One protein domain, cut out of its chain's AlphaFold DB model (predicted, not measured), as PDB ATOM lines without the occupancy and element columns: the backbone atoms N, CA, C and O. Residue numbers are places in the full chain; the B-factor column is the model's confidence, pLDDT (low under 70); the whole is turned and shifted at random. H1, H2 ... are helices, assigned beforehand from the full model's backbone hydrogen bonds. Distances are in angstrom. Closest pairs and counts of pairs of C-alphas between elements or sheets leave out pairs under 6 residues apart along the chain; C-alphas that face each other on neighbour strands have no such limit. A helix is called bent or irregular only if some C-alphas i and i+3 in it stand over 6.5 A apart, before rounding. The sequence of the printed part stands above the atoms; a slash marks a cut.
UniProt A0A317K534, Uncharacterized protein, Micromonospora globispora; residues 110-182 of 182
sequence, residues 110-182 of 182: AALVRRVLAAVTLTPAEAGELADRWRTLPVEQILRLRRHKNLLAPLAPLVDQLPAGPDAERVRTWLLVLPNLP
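This is residues 110 to 182 of the 182 residues of an uncharacterized protein of Micromonospora globispora (UniProt A0A317K534). Two pairs of helices cross each other in a rod-shaped body: H1 runs beside the later part of the long H3, H2 runs beside H4, and the second pair crosses the first at a steep angle. H3 spans most of the long axis, with a kink near residue 155. The printed part has 73 residues with four named helices, in the order H1, H2, H3, H4, and no named strand; the class is all helix. It is compact, with a radius of gyration of the C-alphas of 12.2 A, and the C-alphas span 38 by 17 by 17 A.

H1, residues 110 to 119, begins at C-alpha 110 at (10.848, -32.059, 15.535) and measures 14.4 A from first to last C-alpha. A tight link of 4 residues leads to H2, residues 124 to 131, 10.2 A long. A short link of 7 residues follows, then H3, residues 139 to 161, 35.5 A long, which begins at C-alpha 139 at (31.903, -52.567, 31.056). H3 has a kink of 41 degrees near residue 155 and is irregular, with C-alphas 157 and 160 7.4 A apart. After a tight link of 4 residues comes H4, residues 166 to 180, 22.7 A long, which ends at C-alpha 180 at (15.537, -50.660, 32.085). H4 is irregular, but only just: C-alphas 176 and 179 are 7.0 A apart.

H3 and H4 are the hub, touching three other helices each. They touch each other at a steep tilt of 52 degrees, opposite ways, H3 with residues 149 to 159 alone; the closest C-alphas, of Lys 149 and Leu 178, are 6.1 A apart. H1 touches H3 at a shallow tilt of 12 degrees, opposite ways; the closest C-alphas are those of Val 116 and Leu 151, 6.3 A apart, and H3 takes part with residues 151 to 155 alone. H2 touches H4 at a shallow tilt of 7 degrees, the same way, with the C-alphas of Pro 124 and Trp 174 closest at 5.4 A. H1 touches H4, which takes part with residues 167 to 171 alone, at a steep tilt of 54 degrees; the closest C-alphas, of Arg 114 and Asp 167, are 7.3 A apart. H2 and H3 only just touch, with 3 pairs of C-alphas within 8 A, through Leu 145 of H3 alone; its C-alpha is 7.0 A from that of Ala 127. H1 and H2 are apart. In H1 and H2 every O i to N i+4 pair is within hydrogen-bond range; in H3 12 of 19 are, and in H4 8 of 11.

The two C-alphas farthest apart, those of Thr 136 and Pro 163, are 38.4 A apart. The printed part has no cut and ends at Pro 182, the chain's last residue. No link is long. The mean pLDDT of the printed part is 96.4, and no printed residue is under 70.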
ATOM      1  N   ALA A 110      10.707 -30.980  16.509       94.31
ATOM      2  CA  ALA A 110      10.848 -32.059  15.535       94.31
ATOM      3  C   ALA A 110      12.311 -32.232  15.088       94.31
ATOM      4  O   ALA A 110      12.795 -33.360  14.996       94.31
ATOM      5  N   ALA A 111      13.045 -31.133  14.881       95.94
ATOM      6  CA  ALA A 111      14.473 -31.182  14.582       95.94
ATOM      7  C   ALA A 111      15.288 -31.799  15.730       95.94
ATOM      8  O   ALA A 111      16.148 -32.645  15.473       95.94
ATOM      9  N   LEU A 112      14.989 -31.451  16.988       97.38
ATOM     10  CA  LEU A 112      15.634 -32.068  18.153       97.38
ATOM     11  C   LEU A 112      15.389 -33.584  18.200       97.38
ATOM     12  O   LEU A 112      16.343 -34.344  18.357       97.38
ATOM     13  N   VAL A 113      14.141 -34.028  18.014       97.62
ATOM     14  CA  VAL A 113      13.796 -35.462  17.987       97.62
ATOM     15  C   VAL A 113      14.595 -36.198  16.918       97.62
ATOM     16  O   VAL A 113      15.243 -37.198  17.229       97.62
ATOM     17  N   ARG A 114      14.615 -35.687  15.682       96.81
ATOM     18  CA  ARG A 114      15.379 -36.301  14.587       96.81
ATOM     19  C   ARG A 114      16.868 -36.391  14.914       96.81
ATOM     20  O   ARG A 114      17.476 -37.429  14.674       96.81
ATOM     21  N   ARG A 115      17.453 -35.340  15.503       97.56
ATOM     22  CA  ARG A 115      18.871 -35.323  15.905       97.56
ATOM     23  C   ARG A 115      19.177 -36.355  16.993       97.56
ATOM     24  O   ARG A 115      20.169 -37.068  16.873       97.56
ATOM     25  N   VAL A 116      18.318 -36.489  18.005       98.12
ATOM     26  CA  VAL A 116      18.473 -37.521  19.045       98.12
ATOM     27  C   VAL A 116      18.349 -38.926  18.447       98.12
ATOM     28  O   VAL A 116      19.199 -39.781  18.693       98.12
ATOM     29  N   LEU A 117      17.321 -39.167  17.625       97.56
ATOM     30  CA  LEU A 117      17.091 -40.465  16.983       97.56
ATOM     31  C   LEU A 117      18.205 -40.852  15.998       97.56
ATOM     32  O   LEU A 117      18.453 -42.041  15.807       97.56
ATOM     33  N   ALA A 118      18.876 -39.874  15.387       97.06
ATOM     34  CA  ALA A 118      20.042 -40.101  14.538       97.06
ATOM     35  C   ALA A 118      21.323 -40.393  15.341       97.06
ATOM     36  O   ALA A 118      22.227 -41.048  14.828       97.06
ATOM     37  N   ALA A 119      21.413 -39.922  16.590       97.19
ATOM     38  CA  ALA A 119      22.579 -40.139  17.446       97.19
ATOM     39  C   ALA A 119      22.599 -41.536  18.091       97.19
ATOM     40  O   ALA A 119      23.669 -42.061  18.400       97.19
ATOM     41  N   VAL A 120      21.436 -42.155  18.312       96.69
ATOM     42  CA  VAL A 120      21.369 -43.514  18.867       96.69
ATOM     43  C   VAL A 120      21.797 -44.562  17.837       96.69
ATOM     44  O   VAL A 120      21.374 -44.541  16.687       96.69
ATOM     45  N   THR A 121      22.637 -45.504  18.267       96.44
ATOM     46  CA  THR A 121      23.222 -46.545  17.391       96.44
ATOM     47  C   THR A 121      22.598 -47.921  17.563       96.44
ATOM     48  O   THR A 121      22.808 -48.794  16.731       96.44
ATOM     49  N   LEU A 122      21.905 -48.142  18.677       97.19
ATOM     50  CA  LEU A 122      21.116 -49.342  18.919       97.19
ATOM     51  C   LEU A 122      19.697 -49.121  18.405       97.19
ATOM     52  O   LEU A 122      19.238 -47.988  18.284       97.19
ATOM     53  N   THR A 123      18.986 -50.204  18.147       97.25
ATOM     54  CA  THR A 123      17.525 -50.200  18.076       97.25
ATOM     55  C   THR A 123      16.927 -50.369  19.481       97.25
ATOM     56  O   THR A 123      17.614 -50.855  20.386       97.25
ATOM     57  N   PRO A 124      15.645 -50.011  19.698       97.56
ATOM     58  CA  PRO A 124      14.982 -50.283  20.973       97.56
ATOM     59  C   PRO A 124      15.000 -51.770  21.361       97.56
ATOM     60  O   PRO A 124      15.203 -52.086  22.529       97.56
ATOM     61  N   ALA A 125      14.832 -52.677  20.390       97.25
ATOM     62  CA  ALA A 125      14.839 -54.120  20.625       97.25
ATOM     63  C   ALA A 125      16.209 -54.608  21.126       97.25
ATOM     64  O   ALA A 125      16.292 -55.202  22.198       97.25
ATOM     65  N   GLU A 126      17.291 -54.269  20.416       97.88
ATOM     66  CA  GLU A 126      18.657 -54.627  20.833       97.88
ATOM     67  C   GLU A 126      19.010 -54.025  22.199       97.88
ATOM     68  O   GLU A 126      19.635 -54.676  23.036       97.88
ATOM     69  N   ALA A 127      18.615 -52.769  22.442       97.88
ATOM     70  CA  ALA A 127      18.840 -52.125  23.728       97.88
ATOM     71  C   ALA A 127      18.090 -52.840  24.861       97.88
ATOM     72  O   ALA A 127      18.660 -52.991  25.938       97.88
ATOM     73  N   GLY A 128      16.861 -53.312  24.615       97.75
ATOM     74  CA  GLY A 128      16.078 -54.107  25.562       97.75
ATOM     75  C   GLY A 128      16.743 -55.442  25.900       97.75
ATOM     76  O   GLY A 128      16.987 -55.723  27.070       97.75
ATOM     77  N   GLU A 129      17.152 -56.209  24.888       97.19
ATOM     78  CA  GLU A 129      17.846 -57.492  25.088       97.19
ATOM     79  C   GLU A 129      19.161 -57.349  25.872       97.19
ATOM     80  O   GLU A 129      19.556 -58.231  26.640       97.19
ATOM     81  N   LEU A 130      19.887 -56.249  25.659       97.62
ATOM     82  CA  LEU A 130      21.098 -55.945  26.418       97.62
ATOM     83  C   LEU A 130      20.770 -55.477  27.842       97.62
ATOM     84  O   LEU A 130      21.482 -55.846  28.778       97.62
ATOM     85  N   ALA A 131      19.704 -54.692  28.014       96.81
ATOM     86  CA  ALA A 131      19.257 -54.198  29.310       96.81
ATOM     87  C   ALA A 131      18.886 -55.339  30.264       96.81
ATOM     88  O   ALA A 131      19.335 -55.336  31.406       96.81
ATOM     89  N   ASP A 132      18.182 -56.371  29.797       96.38
ATOM     90  CA  ASP A 132      17.745 -57.492  30.647       96.38
ATOM     91  C   ASP A 132      18.903 -58.215  31.357       96.38
ATOM     92  O   ASP A 132      18.746 -58.771  32.445       96.38
ATOM     93  N   ARG A 133      20.103 -58.156  30.772       96.31
ATOM     94  CA  ARG A 133      21.323 -58.796  31.280       96.31
ATOM     95  C   ARG A 133      22.465 -57.819  31.546       96.31
ATOM     96  O   ARG A 133      23.615 -58.241  31.638       96.31
ATOM     97  N   TRP A 134      22.187 -56.520  31.701       96.50
ATOM     98  CA  TRP A 134      23.243 -55.499  31.740       96.50
ATOM     99  C   TRP A 134      24.282 -55.738  32.844       96.50
ATOM    100  O   TRP A 134      25.459 -55.451  32.651       96.50
ATOM    101  N   ARG A 135      23.872 -56.319  33.980       95.94
ATOM    102  CA  ARG A 135      24.756 -56.613  35.122       95.94
ATOM    103  C   ARG A 135      25.839 -57.649  34.817       95.94
ATOM    104  O   ARG A 135      26.828 -57.699  35.536       95.94
ATOM    105  N   THR A 136      25.653 -58.472  33.785       97.31
ATOM    106  CA  THR A 136      26.619 -59.497  33.363       97.31
ATOM    107  C   THR A 136      27.381 -59.101  32.100       97.31
ATOM    108  O   THR A 136      28.172 -59.894  31.594       97.31
ATOM    109  N   LEU A 137      27.116 -57.917  31.536       97.31
ATOM    110  CA  LEU A 137      27.792 -57.452  30.329       97.31
ATOM    111  C   LEU A 137      29.191 -56.897  30.644       97.31
ATOM    112  O   LEU A 137      29.422 -56.388  31.744       97.31
ATOM    113  N   PRO A 138      30.113 -56.913  29.663       97.69
ATOM    114  CA  PRO A 138      31.354 -56.148  29.745       97.69
ATOM    115  C   PRO A 138      31.090 -54.656  29.984       97.69
ATOM    116  O   PRO A 138      30.084 -54.105  29.521       97.69
ATOM    117  N   VAL A 139      32.022 -53.985  30.666       97.25
ATOM    118  CA  VAL A 139      31.903 -52.567  31.056       97.25
ATOM    119  C   VAL A 139      31.627 -51.670  29.847       97.25
ATOM    120  O   VAL A 139      30.813 -50.752  29.927       97.25
ATOM    121  N   GLU A 140      32.226 -51.965  28.697       96.44
ATOM    122  CA  GLU A 140      32.069 -51.204  27.457       96.44
ATOM    123  C   GLU A 140      30.620 -51.220  26.955       96.44
ATOM    124  O   GLU A 140      30.113 -50.202  26.475       96.44
ATOM    125  N   GLN A 141      29.925 -52.352  27.105       97.31
ATOM    126  CA  GLN A 141      28.517 -52.481  26.728       97.31
ATOM    127  C   GLN A 141      27.607 -51.765  27.731       97.31
ATOM    128  O   GLN A 141      26.664 -51.091  27.321       97.31
ATOM    129  N   ILE A 142      27.921 -51.820  29.031       98.00
ATOM    130  CA  ILE A 142      27.193 -51.052  30.055       98.00
ATOM    131  C   ILE A 142      27.310 -49.549  29.767       98.00
ATOM    132  O   ILE A 142      26.307 -48.835  29.747       98.00
ATOM    133  N   LEU A 143      28.523 -49.064  29.478       96.69
ATOM    134  CA  LEU A 143      28.759 -47.670  29.098       96.69
ATOM    135  C   LEU A 143      28.030 -47.305  27.802       96.69
ATOM    136  O   LEU A 143      27.470 -46.212  27.705       96.69
ATOM    137  N   ARG A 144      27.980 -48.214  26.818       96.69
ATOM    138  CA  ARG A 144      27.183 -48.016  25.602       96.69
ATOM    139  C   ARG A 144      25.707 -47.819  25.942       96.69
ATOM    140  O   ARG A 144      25.128 -46.855  25.448       96.69
ATOM    141  N   LEU A 145      25.109 -48.654  26.792       97.88
ATOM    142  CA  LEU A 145      23.706 -48.493  27.195       97.88
ATOM    143  C   LEU A 145      23.467 -47.169  27.934       97.88
ATOM    144  O   LEU A 145      22.518 -46.457  27.608       97.88
ATOM    145  N   ARG A 146      24.366 -46.781  28.849       97.62
ATOM    146  CA  ARG A 146      24.295 -45.483  29.545       97.62
ATOM    147  C   ARG A 146      24.340 -44.297  28.588       97.62
ATOM    148  O   ARG A 146      23.561 -43.362  28.742       97.62
ATOM    149  N   ARG A 147      25.194 -44.346  27.560       97.12
ATOM    150  CA  ARG A 147      25.230 -43.307  26.514       97.12
ATOM    151  C   ARG A 147      23.881 -43.190  25.808       97.12
ATOM    152  O   ARG A 147      23.368 -42.087  25.684       97.12
ATOM    153  N   HIS A 148      23.273 -44.308  25.403       97.75
ATOM    154  CA  HIS A 148      21.960 -44.284  24.744       97.75
ATOM    155  C   HIS A 148      20.880 -43.717  25.665       97.75
ATOM    156  O   HIS A 148      20.099 -42.870  25.234       97.75
ATOM    157  N   LYS A 149      20.884 -44.112  26.942       98.12
ATOM    158  CA  LYS A 149      19.974 -43.562  27.948       98.12
ATOM    159  C   LYS A 149      20.106 -42.046  28.064       98.12
ATOM    160  O   LYS A 149      19.101 -41.347  28.002       98.12
ATOM    161  N   ASN A 150      21.334 -41.540  28.161       97.81
ATOM    162  CA  ASN A 150      21.595 -40.108  28.295       97.81
ATOM    163  C   ASN A 150      21.189 -39.312  27.045       97.81
ATOM    164  O   ASN A 150      20.696 -38.198  27.179       97.81
ATOM    165  N   LEU A 151      21.348 -39.875  25.841       98.19
ATOM    166  CA  LEU A 151      20.895 -39.228  24.602       98.19
ATOM    167  C   LEU A 151      19.366 -39.165  24.501       98.19
ATOM    168  O   LEU A 151      18.834 -38.194  23.974       98.19
ATOM    169  N   LEU A 152      18.672 -40.202  24.980       98.12
ATOM    170  CA  LEU A 152      17.219 -40.358  24.845       98.12
ATOM    171  C   LEU A 152      16.422 -39.694  25.967       98.12
ATOM    172  O   LEU A 152      15.299 -39.256  25.721       98.12
ATOM    173  N   ALA A 153      16.976 -39.606  27.179       97.31
ATOM    174  CA  ALA A 153      16.305 -39.011  28.335       97.31
ATOM    175  C   ALA A 153      15.721 -37.607  28.063       97.31
ATOM    176  O   ALA A 153      14.582 -37.369  28.470       97.31
ATOM    177  N   PRO A 154      16.393 -36.714  27.306       97.19
ATOM    178  CA  PRO A 154      15.826 -35.426  26.918       97.19
ATOM    179  C   PRO A 154      14.500 -35.510  26.149       97.19
ATOM    180  O   PRO A 154      13.759 -34.537  26.132       97.19
ATOM    181  N   LEU A 155      14.151 -36.628  25.509       97.06
ATOM    182  CA  LEU A 155      12.890 -36.734  24.764       97.06
ATOM    183  C   LEU A 155      11.675 -37.050  25.643       97.06
ATOM    184  O   LEU A 155      10.551 -36.786  25.219       97.06
ATOM    185  N   ALA A 156      11.881 -37.579  26.853       95.69
ATOM    186  CA  ALA A 156      10.800 -37.965  27.760       95.69
ATOM    187  C   ALA A 156       9.770 -36.843  28.016       95.69
ATOM    188  O   ALA A 156       8.583 -37.099  27.824       95.69
ATOM    189  N   PRO A 157      10.156 -35.594  28.355       93.62
ATOM    190  CA  PRO A 157       9.181 -34.522  28.582       93.62
ATOM    191  C   PRO A 157       8.493 -34.001  27.308       93.62
ATOM    192  O   PRO A 157       7.546 -33.222  27.402       93.62
ATOM    193  N   LEU A 158       8.971 -34.379  26.116       93.44
ATOM    194  CA  LEU A 158       8.487 -33.843  24.840       93.44
ATOM    195  C   LEU A 158       7.501 -34.775  24.127       93.44
ATOM    196  O   LEU A 158       6.813 -34.316  23.214       93.44
ATOM    197  N   VAL A 159       7.433 -36.055  24.511       92.44
ATOM    198  CA  VAL A 159       6.732 -37.107  23.751       92.44
ATOM    199  C   VAL A 159       5.243 -36.826  23.546       92.44
ATOM    200  O   VAL A 159       4.732 -37.030  22.444       92.44
ATOM    201  N   ASP A 160       4.566 -36.287  24.560       90.19
ATOM    202  CA  ASP A 160       3.127 -35.991  24.505       90.19
ATOM    203  C   ASP A 160       2.804 -34.800  23.594       90.19
ATOM    204  O   ASP A 160       1.660 -34.593  23.198       90.19
ATOM    205  N   GLN A 161       3.824 -34.021  23.230       90.69
ATOM    206  CA  GLN A 161       3.710 -32.837  22.382       90.69
ATOM    207  C   GLN A 161       4.189 -33.100  20.946       90.69
ATOM    208  O   GLN A 161       4.320 -32.156  20.157       90.69
ATOM    209  N   LEU A 162       4.522 -34.352  20.607       91.12
ATOM    210  CA  LEU A 162       4.911 -34.732  19.254       91.12
ATOM    211  C   LEU A 162       3.671 -34.997  18.392       91.12
ATOM    212  O   LEU A 162       2.748 -35.681  18.846       91.12
ATOM    213  N   PRO A 163       3.644 -34.508  17.139       89.31
ATOM    214  CA  PRO A 163       2.599 -34.894  16.201       89.31
ATOM    215  C   PRO A 163       2.646 -36.406  15.955       89.31
ATOM    216  O   PRO A 163       3.710 -37.026  16.015       89.31
ATOM    217  N   ALA A 164       1.489 -37.006  15.665       92.00
ATOM    218  CA  ALA A 164       1.429 -38.409  15.274       92.00
ATOM    219  C   ALA A 164       2.304 -38.660  14.033       92.00
ATOM    220  O   ALA A 164       2.318 -37.855  13.101       92.00
ATOM    221  N   GLY A 165       3.042 -39.768  14.035       94.38
ATOM    222  CA  GLY A 165       3.962 -40.113  12.960       94.38
ATOM    223  C   GLY A 165       5.087 -41.049  13.412       94.38
ATOM    224  O   GLY A 165       5.206 -41.344  14.606       94.38
ATOM    225  N   PRO A 166       5.941 -41.479  12.466       94.69
ATOM    226  CA  PRO A 166       6.960 -42.501  12.704       94.69
ATOM    227  C   PRO A 166       7.987 -42.091  13.765       94.69
ATOM    228  O   PRO A 166       8.392 -42.915  14.583       94.69
ATOM    229  N   ASP A 167       8.377 -40.814  13.811       95.12
ATOM    230  CA  ASP A 167       9.304 -40.317  14.834       95.12
ATOM    231  C   ASP A 167       8.685 -40.399  16.235       95.12
ATOM    232  O   ASP A 167       9.335 -40.862  17.170       95.12
ATOM    233  N   ALA A 168       7.414 -40.009  16.392       95.81
ATOM    234  CA  ALA A 168       6.723 -40.075  17.678       95.81
ATOM    235  C   ALA A 168       6.548 -41.524  18.158       95.81
ATOM    236  O   ALA A 168       6.749 -41.811  19.337       95.81
ATOM    237  N   GLU A 169       6.218 -42.448  17.253       96.50
ATOM    238  CA  GLU A 169       6.160 -43.882  17.555       96.50
ATOM    239  C   GLU A 169       7.523 -44.413  17.994       96.50
ATOM    240  O   GLU A 169       7.625 -45.032  19.051       96.50
ATOM    241  N   ARG A 170       8.587 -44.085  17.252       96.81
ATOM    242  CA  ARG A 170       9.950 -44.514  17.579       96.81
ATOM    243  C   ARG A 170      10.414 -43.978  18.932       96.81
ATOM    244  O   ARG A 170      11.039 -44.718  19.692       96.81
ATOM    245  N   VAL A 171      10.094 -42.723  19.260       97.62
ATOM    246  CA  VAL A 171      10.362 -42.153  20.590       97.62
ATOM    247  C   VAL A 171       9.599 -42.916  21.667       97.62
ATOM    248  O   VAL A 171      10.210 -43.323  22.649       97.62
ATOM    249  N   ARG A 172       8.298 -43.181  21.487       97.62
ATOM    250  CA  ARG A 172       7.514 -43.959  22.462       97.62
ATOM    251  C   ARG A 172       8.099 -45.352  22.683       97.62
ATOM    252  O   ARG A 172       8.248 -45.754  23.832       97.62
ATOM    253  N   THR A 173       8.500 -46.057  21.624       97.75
ATOM    254  CA  THR A 173       9.158 -47.367  21.749       97.75
ATOM    255  C   THR A 173      10.444 -47.273  22.567       97.75
ATOM    256  O   THR A 173      10.668 -48.090  23.456       97.75
ATOM    257  N   TRP A 174      11.271 -46.256  22.320       98.00
ATOM    258  CA  TRP A 174      12.469 -46.017  23.122       98.00
ATOM    259  C   TRP A 174      12.162 -45.739  24.592       98.00
ATOM    260  O   TRP A 174      12.845 -46.273  25.463       98.00
ATOM    261  N   LEU A 175      11.137 -44.936  24.878       96.50
ATOM    262  CA  LEU A 175      10.755 -44.585  26.246       96.50
ATOM    263  C   LEU A 175      10.215 -45.777  27.048       96.50
ATOM    264  O   LEU A 175      10.315 -45.752  28.270       96.50
ATOM    265  N   LEU A 176       9.718 -46.834  26.396       97.19
ATOM    266  CA  LEU A 176       9.372 -48.093  27.073       97.19
ATOM    267  C   LEU A 176      10.613 -48.862  27.554       97.19
ATOM    268  O   LEU A 176      10.565 -49.533  28.580       97.19
ATOM    269  N   VAL A 177      11.728 -48.759  26.827       97.19
ATOM    270  CA  VAL A 177      12.986 -49.461  27.140       97.19
ATOM    271  C   VAL A 177      13.863 -48.649  28.096       97.19
ATOM    272  O   VAL A 177      14.588 -49.213  28.915       97.19
ATOM    273  N   LEU A 178      13.783 -47.318  28.016       96.19
ATOM    274  CA  LEU A 178      14.637 -46.377  28.744       96.19
ATOM    275  C   LEU A 178      14.759 -46.652  30.261       96.19
ATOM    276  O   LEU A 178      15.886 -46.586  30.762       96.19
ATOM    277  N   PRO A 179      13.679 -46.987  31.003       96.75
ATOM    278  CA  PRO A 179      13.763 -47.257  32.442       96.75
ATOM    279  C   PRO A 179      14.623 -48.475  32.801       96.75
ATOM    280  O   PRO A 179      15.162 -48.532  33.904       96.75
ATOM    281  N   ASN A 180      14.777 -49.425  31.873       96.50
ATOM    282  CA  ASN A 180      15.537 -50.660  32.085       96.50
ATOM    283  C   ASN A 180      17.035 -50.490  31.786       96.50
ATOM    284  O   ASN A 180      17.842 -51.343  32.160       96.50
ATOM    285  N   LEU A 181      17.424 -49.393  31.128       96.31
ATOM    286  CA  LEU A 181      18.826 -49.094  30.855       96.31
ATOM    287  C   LEU A 181      19.574 -48.717  32.158       96.31
ATOM    288  O   LEU A 181      18.980 -48.073  33.032       96.31
ATOM    289  N   PRO A 182      20.868 -49.076  32.296       94.06
ATOM    290  CA  PRO A 182      21.693 -48.838  33.492       94.06
ATOM    291  C   PRO A 182      22.111 -47.376  33.740       94.06
ATOM    292  O   PRO A 182      21.539 -46.448  33.126       94.06
TER     293      PRO A 182